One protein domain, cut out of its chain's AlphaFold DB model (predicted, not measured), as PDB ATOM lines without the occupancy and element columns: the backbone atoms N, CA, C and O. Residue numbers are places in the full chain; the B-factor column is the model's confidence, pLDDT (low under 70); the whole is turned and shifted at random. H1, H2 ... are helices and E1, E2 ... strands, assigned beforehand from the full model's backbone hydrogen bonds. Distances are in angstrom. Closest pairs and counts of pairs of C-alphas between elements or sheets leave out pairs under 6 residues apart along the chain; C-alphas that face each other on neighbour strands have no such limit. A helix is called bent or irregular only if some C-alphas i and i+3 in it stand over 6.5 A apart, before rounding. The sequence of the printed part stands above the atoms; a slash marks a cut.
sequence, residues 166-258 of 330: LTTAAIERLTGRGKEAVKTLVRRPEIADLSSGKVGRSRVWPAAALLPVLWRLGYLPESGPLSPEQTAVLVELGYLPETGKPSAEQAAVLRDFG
ATOM      1  N   LEU A 166     265.552 180.580 327.675       93.00
ATOM      2  CA  LEU A 166     264.299 179.936 327.312       93.00
ATOM      3  C   LEU A 166     264.458 179.071 326.055       93.00
ATOM      4  O   LEU A 166     264.970 179.509 325.022       93.00
ATOM      5  N   THR A 167     263.959 177.836 326.123       94.44
ATOM      6  CA  THR A 167     263.781 176.945 324.963       94.44
ATOM      7  C   THR A 167     262.335 176.986 324.469       94.44
ATOM      8  O   THR A 167     261.437 177.419 325.186       94.44
ATOM      9  N   THR A 168     262.060 176.450 323.276       93.88
ATOM     10  CA  THR A 168     260.681 176.329 322.758       93.88
ATOM     11  C   THR A 168     259.746 175.586 323.722       93.88
ATOM     12  O   THR A 168     258.596 175.981 323.856       93.88
ATOM     13  N   ALA A 169     260.237 174.561 324.428       93.19
ATOM     14  CA  ALA A 169     259.444 173.825 325.416       93.19
ATOM     15  C   ALA A 169     259.156 174.659 326.678       93.19
ATOM     16  O   ALA A 169     258.070 174.573 327.245       93.19
ATOM     17  N   ALA A 170     260.103 175.499 327.110       94.50
ATOM     18  CA  ALA A 170     259.865 176.432 328.210       94.50
ATOM     19  C   ALA A 170     258.833 177.503 327.819       94.50
ATOM     20  O   ALA A 170     257.931 177.783 328.597       94.50
ATOM     21  N   ILE A 171     258.901 178.029 326.590       95.50
ATOM     22  CA  ILE A 171     257.914 178.987 326.058       95.50
ATOM     23  C   ILE A 171     256.521 178.342 325.946       95.50
ATOM     24  O   ILE A 171     255.515 178.998 326.208       95.50
ATOM     25  N   GLU A 172     256.446 177.057 325.592       95.88
ATOM     26  CA  GLU A 172     255.199 176.279 325.572       95.88
ATOM     27  C   GLU A 172     254.529 176.245 326.946       95.88
ATOM     28  O   GLU A 172     253.382 176.672 327.077       95.88
ATOM     29  N   ARG A 173     255.276 175.843 327.981       95.50
ATOM     30  CA  ARG A 173     254.791 175.838 329.371       95.50
ATOM     31  C   ARG A 173     254.410 177.237 329.855       95.50
ATOM     32  O   ARG A 173     253.340 177.418 330.427       95.50
ATOM     33  N   LEU A 174     255.245 178.234 329.560       94.75
ATOM     34  CA  LEU A 174     255.033 179.615 329.991       94.75
ATOM     35  C   LEU A 174     253.775 180.234 329.353       94.75
ATOM     36  O   LEU A 174     253.010 180.930 330.007       94.75
ATOM     37  N   THR A 175     253.521 179.977 328.073       93.88
ATOM     38  CA  THR A 175     252.361 180.563 327.376       93.88
ATOM     39  C   THR A 175     251.097 179.708 327.476       93.88
ATOM     40  O   THR A 175     250.021 180.172 327.100       93.88
ATOM     41  N   GLY A 176     251.207 178.452 327.928       91.62
ATOM     42  CA  GLY A 176     250.108 177.480 327.926       91.62
ATOM     43  C   GLY A 176     249.603 177.123 326.522       91.62
ATOM     44  O   GLY A 176     248.526 176.550 326.370       91.62
ATOM     45  N   ARG A 177     250.344 177.494 325.472       91.38
ATOM     46  CA  ARG A 177     249.969 177.249 324.074       91.38
ATOM     47  C   ARG A 177     250.622 175.968 323.594       91.38
ATOM     48  O   ARG A 177     251.771 175.727 323.911       91.38
ATOM     49  N   GLY A 178     249.934 175.188 322.763       91.81
ATOM     50  CA  GLY A 178     250.513 173.965 322.206       91.81
ATOM     51  C   GLY A 178     251.720 174.219 321.292       91.81
ATOM     52  O   GLY A 178     251.832 175.263 320.640       91.81
ATOM     53  N   LYS A 179     252.590 173.215 321.183       93.06
ATOM     54  CA  LYS A 179     253.830 173.208 320.391       93.06
ATOM     55  C   LYS A 179     253.776 173.892 319.019       93.06
ATOM     56  O   LYS A 179     254.691 174.640 318.676       93.06
ATOM     57  N   GLU A 180     252.744 173.650 318.207       93.25
ATOM     58  CA  GLU A 180     252.645 174.258 316.867       93.25
ATOM     59  C   GLU A 180     252.356 175.766 316.924       93.25
ATOM     60  O   GLU A 180     252.938 176.537 316.159       93.25
ATOM     61  N   ALA A 181     251.540 176.214 317.881       92.81
ATOM     62  CA  ALA A 181     251.301 177.639 318.099       92.81
ATOM     63  C   ALA A 181     252.588 178.346 318.547       92.81
ATOM     64  O   ALA A 181     252.898 179.433 318.057       92.81
ATOM     65  N   VAL A 182     253.382 177.697 319.403       95.75
ATOM     66  CA  VAL A 182     254.684 178.217 319.835       95.75
ATOM     67  C   VAL A 182     255.677 178.269 318.676       95.75
ATOM     68  O   VAL A 182     256.389 179.257 318.533       95.75
ATOM     69  N   LYS A 183     255.719 177.259 317.799       94.00
ATOM     70  CA  LYS A 183     256.578 177.297 316.601       94.00
ATOM     71  C   LYS A 183     256.261 178.486 315.696       94.00
ATOM     72  O   LYS A 183     257.184 179.095 315.161       94.00
ATOM     73  N   THR A 184     254.983 178.805 315.517       94.94
ATOM     74  CA  THR A 184     254.556 179.981 314.747       94.94
ATOM     75  C   THR A 184     254.917 181.272 315.475       94.94
ATOM     76  O   THR A 184     255.454 182.190 314.859       94.94
ATOM     77  N   LEU A 185     254.710 181.317 316.794       94.44
ATOM     78  CA  LEU A 185     255.072 182.446 317.647       94.44
ATOM     79  C   LEU A 185     256.558 182.804 317.521       94.44
ATOM     80  O   LEU A 185     256.894 183.937 317.195       94.44
ATOM     81  N   VAL A 186     257.449 181.827 317.697       95.50
ATOM     82  CA  VAL A 186     258.905 182.053 317.681       95.50
ATOM     83  C   VAL A 186     259.488 182.333 316.289       95.50
ATOM     84  O   VAL A 186     260.689 182.576 316.157       95.50
ATOM     85  N   ARG A 187     258.661 182.267 315.240       94.56
ATOM     86  CA  ARG A 187     259.009 182.680 313.873       94.56
ATOM     87  C   ARG A 187     258.638 184.131 313.580       94.56
ATOM     88  O   ARG A 187     259.073 184.641 312.551       94.56
ATOM     89  N   ARG A 188     257.852 184.791 314.439       94.19
ATOM     90  CA  ARG A 188     257.569 186.224 314.293       94.19
ATOM     91  C   ARG A 188     258.886 187.004 314.382       94.19
ATOM     92  O   ARG A 188     259.658 186.690 315.287       94.19
ATOM     93  N   PRO A 189     259.137 188.006 313.517       93.56
ATOM     94  CA  PRO A 189     260.406 188.743 313.495       93.56
ATOM     95  C   PRO A 189     260.802 189.275 314.878       93.56
ATOM     96  O   PRO A 189     261.872 188.957 315.381       93.56
ATOM     97  N   GLU A 190     259.848 189.908 315.569       92.75
ATOM     98  CA  GLU A 190     260.004 190.472 316.919       92.75
ATOM     99  C   GLU A 190     260.531 189.481 317.973       92.75
ATOM    100  O   GLU A 190     261.140 189.896 318.952       92.75
ATOM    101  N   ILE A 191     260.279 188.178 317.801       94.38
ATOM    102  CA  ILE A 191     260.741 187.118 318.709       94.38
ATOM    103  C   ILE A 191     261.945 186.385 318.115       94.38
ATOM    104  O   ILE A 191     262.859 185.992 318.837       94.38
ATOM    105  N   ALA A 192     261.959 186.166 316.802       93.81
ATOM    106  CA  ALA A 192     263.033 185.465 316.114       93.81
ATOM    107  C   ALA A 192     264.372 186.202 316.253       93.81
ATOM    108  O   ALA A 192     265.390 185.539 316.469       93.81
ATOM    109  N   ASP A 193     264.346 187.535 316.202       93.75
ATOM    110  CA  ASP A 193     265.526 188.401 316.282       93.75
ATOM    111  C   ASP A 193     266.147 188.429 317.687       93.75
ATOM    112  O   ASP A 193     267.345 188.649 317.835       93.75
ATOM    113  N   LEU A 194     265.361 188.111 318.722       93.25
ATOM    114  CA  LEU A 194     265.834 187.993 320.108       93.25
ATOM    115  C   LEU A 194     266.564 186.673 320.387       93.25
ATOM    116  O   LEU A 194     267.010 186.426 321.508       93.25
ATOM    117  N   SER A 195     266.632 185.769 319.410       94.56
ATOM    118  CA  SER A 195     267.286 184.484 319.614       94.56
ATOM    119  C   SER A 195     268.797 184.656 319.749       94.56
ATOM    120  O   SER A 195     269.461 185.133 318.835       94.56
ATOM    121  N   SER A 196     269.366 184.141 320.840       90.81
ATOM    122  CA  SER A 196     270.819 184.106 321.061       90.81
ATOM    123  C   SER A 196     271.518 182.945 320.340       90.81
ATOM    124  O   SER A 196     272.707 182.703 320.541       90.81
ATOM    125  N   GLY A 197     270.796 182.205 319.491       89.88
ATOM    126  CA  GLY A 197     271.329 181.095 318.706       89.88
ATOM    127  C   GLY A 197     270.680 179.754 319.039       89.88
ATOM    128  O   GLY A 197     269.461 179.644 319.193       89.88
ATOM    129  N   LYS A 198     271.485 178.688 319.064       87.88
ATOM    130  CA  LYS A 198     271.018 177.313 319.288       87.88
ATOM    131  C   LYS A 198     271.835 176.633 320.379       87.88
ATOM    132  O   LYS A 198     273.059 176.652 320.326       87.88
ATOM    133  N   VAL A 199     271.146 175.948 321.288       77.88
ATOM    134  CA  VAL A 199     271.743 174.994 322.230       77.88
ATOM    135  C   VAL A 199     271.269 173.601 321.820       77.88
ATOM    136  O   VAL A 199     270.087 173.258 321.900       77.88
ATOM    137  N   GLY A 200     272.190 172.803 321.274       83.69
ATOM    138  CA  GLY A 200     271.856 171.529 320.637       83.69
ATOM    139  C   GLY A 200     270.969 171.717 319.397       83.69
ATOM    140  O   GLY A 200     271.343 172.406 318.449       83.69
ATOM    141  N   ARG A 201     269.789 171.077 319.383       78.56
ATOM    142  CA  ARG A 201     268.796 171.201 318.292       78.56
ATOM    143  C   ARG A 201     267.778 172.318 318.522       78.56
ATOM    144  O   ARG A 201     267.024 172.644 317.605       78.56
ATOM    145  N   SER A 202     267.754 172.887 319.721       83.38
ATOM    146  CA  SER A 202     266.752 173.861 320.126       83.38
ATOM    147  C   SER A 202     267.292 175.265 319.935       83.38
ATOM    148  O   SER A 202     268.402 175.587 320.359       83.38
ATOM    149  N   ARG A 203     266.494 176.110 319.281       90.38
ATOM    150  CA  ARG A 203     266.722 177.550 319.313       90.38
ATOM    151  C   ARG A 203     266.483 178.043 320.740       90.38
ATOM    152  O   ARG A 203     265.631 177.495 321.444       90.38
ATOM    153  N   VAL A 204     267.273 179.025 321.142       95.00
ATOM    154  CA  VAL A 204     267.238 179.583 322.485       95.00
ATOM    155  C   VAL A 204     267.092 181.097 322.466       95.00
ATOM    156  O   VAL A 204     267.479 181.755 321.494       95.00
ATOM    157  N   TRP A 205     266.525 181.618 323.548       96.12
ATOM    158  CA  TRP A 205     266.283 183.037 323.769       96.12
ATOM    159  C   TRP A 205     266.712 183.417 325.184       96.12
ATOM    160  O   TRP A 205     266.332 182.702 326.111       96.12
ATOM    161  N   PRO A 206     267.462 184.508 325.388       95.56
ATOM    162  CA  PRO A 206     267.732 185.019 326.727       95.56
ATOM    163  C   PRO A 206     266.416 185.348 327.433       95.56
ATOM    164  O   PRO A 206     265.551 186.007 326.843       95.56
ATOM    165  N   ALA A 207     266.244 184.884 328.671       94.19
ATOM    166  CA  ALA A 207     264.986 185.058 329.390       94.19
ATOM    167  C   ALA A 207     264.673 186.546 329.605       94.19
ATOM    168  O   ALA A 207     263.577 186.986 329.255       94.19
ATOM    169  N   ALA A 208     265.667 187.327 330.039       92.38
ATOM    170  CA  ALA A 208     265.544 188.770 330.251       92.38
ATOM    171  C   ALA A 208     265.128 189.559 328.992       92.38
ATOM    172  O   ALA A 208     264.484 190.598 329.101       92.38
ATOM    173  N   ALA A 209     265.461 189.070 327.792       93.81
ATOM    174  CA  ALA A 209     265.092 189.726 326.536       93.81
ATOM    175  C   ALA A 209     263.710 189.289 326.025       93.81
ATOM    176  O   ALA A 209     262.946 190.104 325.510       93.81
ATOM    177  N   LEU A 210     263.384 187.997 326.143       95.62
ATOM    178  CA  LEU A 210     262.154 187.443 325.577       95.62
ATOM    179  C   LEU A 210     260.927 187.689 326.460       95.62
ATOM    180  O   LEU A 210     259.847 187.957 325.931       95.62
ATOM    181  N   LEU A 211     261.073 187.588 327.782       94.75
ATOM    182  CA  LEU A 211     259.964 187.715 328.726       94.75
ATOM    183  C   LEU A 211     259.181 189.036 328.561       94.75
ATOM    184  O   LEU A 211     257.970 188.948 328.339       94.75
ATOM    185  N   PRO A 212     259.815 190.229 328.534       92.81
ATOM    186  CA  PRO A 212     259.100 191.492 328.320       92.81
ATOM    187  C   PRO A 212     258.284 191.519 327.026       92.81
ATOM    188  O   PRO A 212     257.180 192.057 326.975       92.81
ATOM    189  N   VAL A 213     258.810 190.913 325.956       93.38
ATOM    190  CA  VAL A 213     258.126 190.872 324.658       93.38
ATOM    191  C   VAL A 213     256.915 189.947 324.702       93.38
ATOM    192  O   VAL A 213     255.885 190.278 324.118       93.38
ATOM    193  N   LEU A 214     256.991 188.823 325.418       93.88
ATOM    194  CA  LEU A 214     255.841 187.936 325.603       93.88
ATOM    195  C   LEU A 214     254.722 188.599 326.420       93.88
ATOM    196  O   LEU A 214     253.558 188.449 326.044       93.88
ATOM    197  N   TRP A 215     255.056 189.359 327.466       92.00
ATOM    198  CA  TRP A 215     254.082 190.158 328.223       92.00
ATOM    199  C   TRP A 215     253.462 191.262 327.375       92.00
ATOM    200  O   TRP A 215     252.244 191.300 327.224       92.00
ATOM    201  N   ARG A 216     254.287 192.089 326.724       89.00
ATOM    202  CA  ARG A 216     253.826 193.188 325.858       89.00
ATOM    203  C   ARG A 216     252.902 192.720 324.732       89.00
ATOM    204  O   ARG A 216     252.020 193.456 324.307       89.00
ATOM    205  N   LEU A 217     253.122 191.514 324.209       88.44
ATOM    206  CA  LEU A 217     252.292 190.928 323.154       88.44
ATOM    207  C   LEU A 217     251.059 190.168 323.686       88.44
ATOM    208  O   LEU A 217     250.345 189.555 322.889       88.44
ATOM    209  N   GLY A 218     250.813 190.176 325.000       89.00
ATOM    210  CA  GLY A 218     249.651 189.541 325.629       89.00
ATOM    211  C   GLY A 218     249.698 188.010 325.632       89.00
ATOM    212  O   GLY A 218     248.659 187.351 325.673       89.00
ATOM    213  N   TYR A 219     250.889 187.409 325.537       91.25
ATOM    214  CA  TYR A 219     251.054 185.953 325.665       91.25
ATOM    215  C   TYR A 219     251.147 185.489 327.119       91.25
ATOM    216  O   TYR A 219     251.022 184.292 327.379       91.25
ATOM    217  N   LEU A 220     251.365 186.427 328.038       91.50
ATOM    218  CA  LEU A 220     251.399 186.226 329.480       91.50
ATOM    219  C   LEU A 220     250.411 187.196 330.135       91.50
ATOM    220  O   LEU A 220     250.168 188.269 329.578       91.50
ATOM    221  N   PRO A 221     249.815 186.832 331.283       83.62
ATOM    222  CA  PRO A 221     248.896 187.722 331.975       83.62
ATOM    223  C   PRO A 221     249.652 188.948 332.500       83.62
ATOM    224  O   PRO A 221     250.671 188.805 333.170       83.62
ATOM    225  N   GLU A 222     249.143 190.148 332.226       79.31
ATOM    226  CA  GLU A 222     249.708 191.415 332.730       79.31
ATOM    227  C   GLU A 222     249.571 191.548 334.254       79.31
ATOM    228  O   GLU A 222     250.324 192.270 334.905       79.31
ATOM    229  N   SER A 223     248.596 190.842 334.834       78.06
ATOM    230  CA  SER A 223     248.319 190.871 336.266       78.06
ATOM    231  C   SER A 223     247.708 189.583 336.800       78.06
ATOM    232  O   SER A 223     247.129 188.799 336.043       78.06
ATOM    233  N   GLY A 224     247.748 189.436 338.127       73.19
ATOM    234  CA  GLY A 224     247.101 188.372 338.897       73.19
ATOM    235  C   GLY A 224     247.811 187.015 338.824       73.19
ATOM    236  O   GLY A 224     248.936 186.946 338.345       73.19
ATOM    237  N   PRO A 225     247.201 185.932 339.346       79.12
ATOM    238  CA  PRO A 225     247.879 184.656 339.525       79.12
ATOM    239  C   PRO A 225     248.369 184.071 338.202       79.12
ATOM    240  O   PRO A 225     247.602 183.844 337.267       79.12
ATOM    241  N   LEU A 226     249.664 183.776 338.173       86.94
ATOM    242  CA  LEU A 226     250.276 182.935 337.159       86.94
ATOM    243  C   LEU A 226     249.767 181.499 337.310       86.94
ATOM    244  O   LEU A 226     249.494 181.029 338.418       86.94
ATOM    245  N   SER A 227     249.670 180.775 336.198       88.62
ATOM    246  CA  SER A 227     249.361 179.348 336.239       88.62
ATOM    247  C   SER A 227     250.466 178.565 336.974       88.62
ATOM    248  O   SER A 227     251.604 179.045 337.078       88.62
ATOM    249  N   PRO A 228     250.188 177.342 337.467       89.19
ATOM    250  CA  PRO A 228     251.214 176.511 338.100       89.19
ATOM    251  C   PRO A 228     252.437 176.277 337.199       89.19
ATOM    252  O   PRO A 228     253.567 176.380 337.661       89.19
ATOM    253  N   GLU A 229     252.218 176.055 335.898       91.19
ATOM    254  CA  GLU A 229     253.290 175.872 334.909       91.19
ATOM    255  C   GLU A 229     254.084 177.161 334.659       91.19
ATOM    256  O   GLU A 229     255.311 177.133 334.591       91.19
ATOM    257  N   GLN A 230     253.408 178.311 334.569       93.81
ATOM    258  CA  GLN A 230     254.070 179.617 334.451       93.81
ATOM    259  C   GLN A 230     254.955 179.906 335.658       93.81
ATOM    260  O   GLN A 230     256.103 180.327 335.506       93.81
ATOM    261  N   THR A 231     254.418 179.644 336.849       92.69
ATOM    262  CA  THR A 231     255.131 179.803 338.115       92.69
ATOM    263  C   THR A 231     256.350 178.892 338.142       92.69
ATOM    264  O   THR A 231     257.449 179.374 338.392       92.69
ATOM    265  N   ALA A 232     256.191 177.610 337.797       92.88
ATOM    266  CA  ALA A 232     257.290 176.650 337.751       92.88
ATOM    267  C   ALA A 232     258.415 177.097 336.806       92.88
ATOM    268  O   ALA A 232     259.580 177.071 337.195       92.88
ATOM    269  N   VAL A 233     258.090 177.583 335.603       94.38
ATOM    270  CA  VAL A 233     259.111 178.093 334.672       94.38
ATOM    271  C   VAL A 233     259.817 179.329 335.239       94.38
ATOM    272  O   VAL A 233     261.036 179.414 335.168       94.38
ATOM    273  N   LEU A 234     259.096 180.286 335.824       93.62
ATOM    274  CA  LEU A 234     259.723 181.479 336.411       93.62
ATOM    275  C   LEU A 234     260.564 181.156 337.655       93.62
ATOM    276  O   LEU A 234     261.566 181.831 337.892       93.62
ATOM    277  N   VAL A 235     260.208 180.109 338.405       93.56
ATOM    278  CA  VAL A 235     261.027 179.547 339.489       93.56
ATOM    279  C   VAL A 235     262.300 178.900 338.939       93.56
ATOM    280  O   VAL A 235     263.388 179.216 339.412       93.56
ATOM    281  N   GLU A 236     262.201 178.067 337.895       92.56
ATOM    282  CA  GLU A 236     263.362 177.453 337.220       92.56
ATOM    283  C   GLU A 236     264.361 178.506 336.704       92.56
ATOM    284  O   GLU A 236     265.574 178.286 336.717       92.56
ATOM    285  N   LEU A 237     263.850 179.658 336.260       91.44
ATOM    286  CA  LEU A 237     264.641 180.793 335.785       91.44
ATOM    287  C   LEU A 237     265.168 181.699 336.916       91.44
ATOM    288  O   LEU A 237     265.979 182.581 336.653       91.44
ATOM    289  N   GLY A 238     264.716 181.512 338.160       92.00
ATOM    290  CA  GLY A 238     265.106 182.327 339.317       92.00
ATOM    291  C   GLY A 238     264.361 183.662 339.473       92.00
ATOM    292  O   GLY A 238     264.679 184.434 340.381       92.00
ATOM    293  N   TYR A 239     263.352 183.939 338.641       91.44
ATOM    294  CA  TYR A 239     262.518 185.147 338.740       91.44
ATOM    295  C   TYR A 239     261.444 185.052 339.834       91.44
ATOM    296  O   TYR A 239     260.904 186.073 340.253       91.44
ATOM    297  N   LEU A 240     261.143 183.844 340.315       92.50
ATOM    298  CA  LEU A 240     260.262 183.592 341.458       92.50
ATOM    299  C   LEU A 240     260.924 182.623 342.452       92.50
ATOM    300  O   LEU A 240     261.746 181.802 342.046       92.50
ATOM    301  N   PRO A 241     260.587 182.690 343.753       91.69
ATOM    302  CA  PRO A 241     261.057 181.718 344.733       91.69
ATOM    303  C   PRO A 241     260.259 180.410 344.631       91.69
ATOM    304  O   PRO A 241     259.070 180.428 344.317       91.69
ATOM    305  N   GLU A 242     260.884 179.277 344.962       90.19
ATOM    306  CA  GLU A 242     260.208 177.966 344.996       90.19
ATOM    307  C   GLU A 242     259.012 177.944 345.959       90.19
ATOM    308  O   GLU A 242     258.020 177.258 345.719       90.19
ATOM    309  N   THR A 243     259.100 178.701 347.057       87.44
ATOM    310  CA  THR A 243     258.034 178.837 348.053       87.44
ATOM    311  C   THR A 243     257.975 180.262 348.603       87.44
ATOM    312  O   THR A 243     258.983 180.962 348.677       87.44
ATOM    313  N   GLY A 244     256.783 180.692 349.024       86.31
ATOM    314  CA  GLY A 244     256.579 181.994 349.663       86.31
ATOM    315  C   GLY A 244     256.370 183.156 348.687       86.31
ATOM    316  O   GLY A 244     255.958 182.971 347.544       86.31
ATOM    317  N   LYS A 245     256.573 184.383 349.183       84.75
ATOM    318  CA  LYS A 245     256.400 185.619 348.404       84.75
ATOM    319  C   LYS A 245     257.708 185.995 347.692       84.75
ATOM    320  O   LYS A 245     258.765 185.791 348.288       84.75
ATOM    321  N   PRO A 246     257.652 186.581 346.479       87.62
ATOM    322  CA  PRO A 246     258.842 187.091 345.797       87.62
ATOM    323  C   PRO A 246     259.594 188.110 346.654       87.62
ATOM    324  O   PRO A 246     258.974 188.880 347.393       87.62
ATOM    325  N   SER A 247     260.922 188.136 346.538       89.50
ATOM    326  CA  SER A 247     261.720 189.213 347.133       89.50
ATOM    327  C   SER A 247     261.394 190.561 346.471       89.50
ATOM    328  O   SER A 247     260.841 190.612 345.370       89.50
ATOM    329  N   ALA A 248     261.755 191.674 347.118       84.38
ATOM    330  CA  ALA A 248     261.554 193.008 346.545       84.38
ATOM    331  C   ALA A 248     262.272 193.179 345.191       84.38
ATOM    332  O   ALA A 248     261.733 193.815 344.288       84.38
ATOM    333  N   GLU A 249     263.450 192.568 345.041       86.81
ATOM    334  CA  GLU A 249     264.221 192.558 343.794       86.81
ATOM    335  C   GLU A 249     263.513 191.745 342.705       86.81
ATOM    336  O   GLU A 249     263.307 192.249 341.605       86.81
ATOM    337  N   GLN A 250     263.045 190.532 343.017       89.69
ATOM    338  CA  GLN A 250     262.284 189.702 342.073       89.69
ATOM    339  C   GLN A 250     260.991 190.394 341.626       89.69
ATOM    340  O   GLN A 250     260.665 190.418 340.440       89.69
ATOM    341  N   ALA A 251     260.275 191.023 342.561       86.62
ATOM    342  CA  ALA A 251     259.072 191.793 342.262       86.62
ATOM    343  C   ALA A 251     259.361 193.065 341.443       86.62
ATOM    344  O   ALA A 251     258.495 193.518 340.694       86.62
ATOM    345  N   ALA A 252     260.540 193.677 341.584       85.12
ATOM    346  CA  ALA A 252     260.962 194.787 340.731       85.12
ATOM    347  C   ALA A 252     261.252 194.306 339.303       85.12
ATOM    348  O   ALA A 252     260.695 194.859 338.361       85.12
ATOM    349  N   VAL A 253     262.005 193.214 339.148       89.38
ATOM    350  CA  VAL A 253     262.327 192.634 337.832       89.38
ATOM    351  C   VAL A 253     261.068 192.209 337.074       89.38
ATOM    352  O   VAL A 253     260.924 192.501 335.890       89.38
ATOM    353  N   LEU A 254     260.115 191.561 337.749       88.62
ATOM    354  CA  LEU A 254     258.855 191.181 337.111       88.62
ATOM    355  C   LEU A 254     258.023 192.401 336.685       88.62
ATOM    356  O   LEU A 254     257.427 192.375 335.609       88.62
ATOM    357  N   ARG A 255     258.032 193.487 337.472       84.94
ATOM    358  CA  ARG A 255     257.398 194.755 337.076       84.94
ATOM    359  C   ARG A 255     258.073 195.377 335.860       84.94
ATOM    360  O   ARG A 255     257.363 195.828 334.966       84.94
ATOM    361  N   ASP A 256     259.401 195.336 335.781       86.06
ATOM    362  CA  ASP A 256     260.148 195.807 334.607       86.06
ATOM    363  C   ASP A 256     259.816 194.984 333.349       86.06
ATOM    364  O   ASP A 256     259.823 195.507 332.234       86.06
ATOM    365  N   PHE A 257     259.454 193.707 333.511       86.69
ATOM    366  CA  PHE A 257     258.951 192.864 332.421       86.69
ATOM    367  C   PHE A 257     257.487 193.142 332.044       86.69
ATOM    368  O   PHE A 257     257.020 192.623 331.030       86.69
ATOM    369  N   GLY A 258     256.771 193.962 332.817       78.12
ATOM    370  CA  GLY A 258     255.361 194.294 332.602       78.12
ATOM    371  C   GLY A 258     254.371 193.426 333.384       78.12
ATOM    372  O   GLY A 258     253.179 193.479 333.097       78.12
TER     373      GLY A 258
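Overview. This is residues 166 to 258 of the 330 residues of an uncharacterized protein of Streptomyces rubellomurinus (strain ATCC 31215) (UniProt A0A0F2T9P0). Short helices make a rounded cluster with H1 and H4 in its middle; H2, H3 and the small hairpin E1-E2 lie toward one end, H5 and H6 toward the other. Long links lead into H5 and H6, and H6 has few contacts. The 93 printed residues include six named helices and two named strands, in the order H1 H2 H3 E1 E2 H4 H5 H6; the sheet, E1 - E2, is antiparallel. The class is mostly helix, and the whole is compact, with a radius of gyration of the C-alphas of 12.9 A and spans of 35 by 26 by 22 A.

Along the chain. H1, residues 168 to 175, begins at C-alpha 168 (260.681, 176.329, 322.758) and measures 10.4 A. H2, residues 179 to 185, and H3, residues 189 to 192, measure 9.7 A and 5.0 A. E1, residues 197 to 199, measures 7.1 A; E2, residues 202 to 206, 13.0 A. H4, residues 207 to 216, measures 14.3 A and is neither bent nor irregular, but only just: C-alphas 209 and 212 are 6.5 A apart. H5, residues 228 to 236, and H6, residues 248 to 256, measure 12.2 A and 12.3 A; H6 ends at C-alpha 256 (260.148, 195.807, 334.607).

Arrangement. H1 touches H2, about perpendicular at 85 degrees, closest at C-alphas 172 and 182, 6.1 A. H1 touches H5, opposite ways at a steep tilt of 53 degrees, closest at C-alphas 174 and 230, 4.6 A. H1 and H4 are near each other. Residues 166 to 167 pair antiparallel with 204 to 205 of E2. In the hairpin E1-E2, N 199 and O 202 are 2.9 A apart, within hydrogen-bond range. H3 and H4 only just touch, with 3 pairs of C-alphas within 8 A, closest 191 and 210, 7.0 A. H4 and H6 are close but not clearly touching, closest at C-alphas 212 and 256, 7.7 A. In H1, H2, H5 and H6 every O i to N i+4 pair is within hydrogen-bond range, in H4 4 of 6; H3 is too short for such a pair.

Size, cuts and confidence. The C-alphas farthest apart, Pro 189 and Gly 244, are 37.0 A apart. The printed part has no cut. The links H4 to H5 and H5 to H6 are long, 11 residues each. Mean pLDDT of the printed part is 90.5, and no printed residue is under 70.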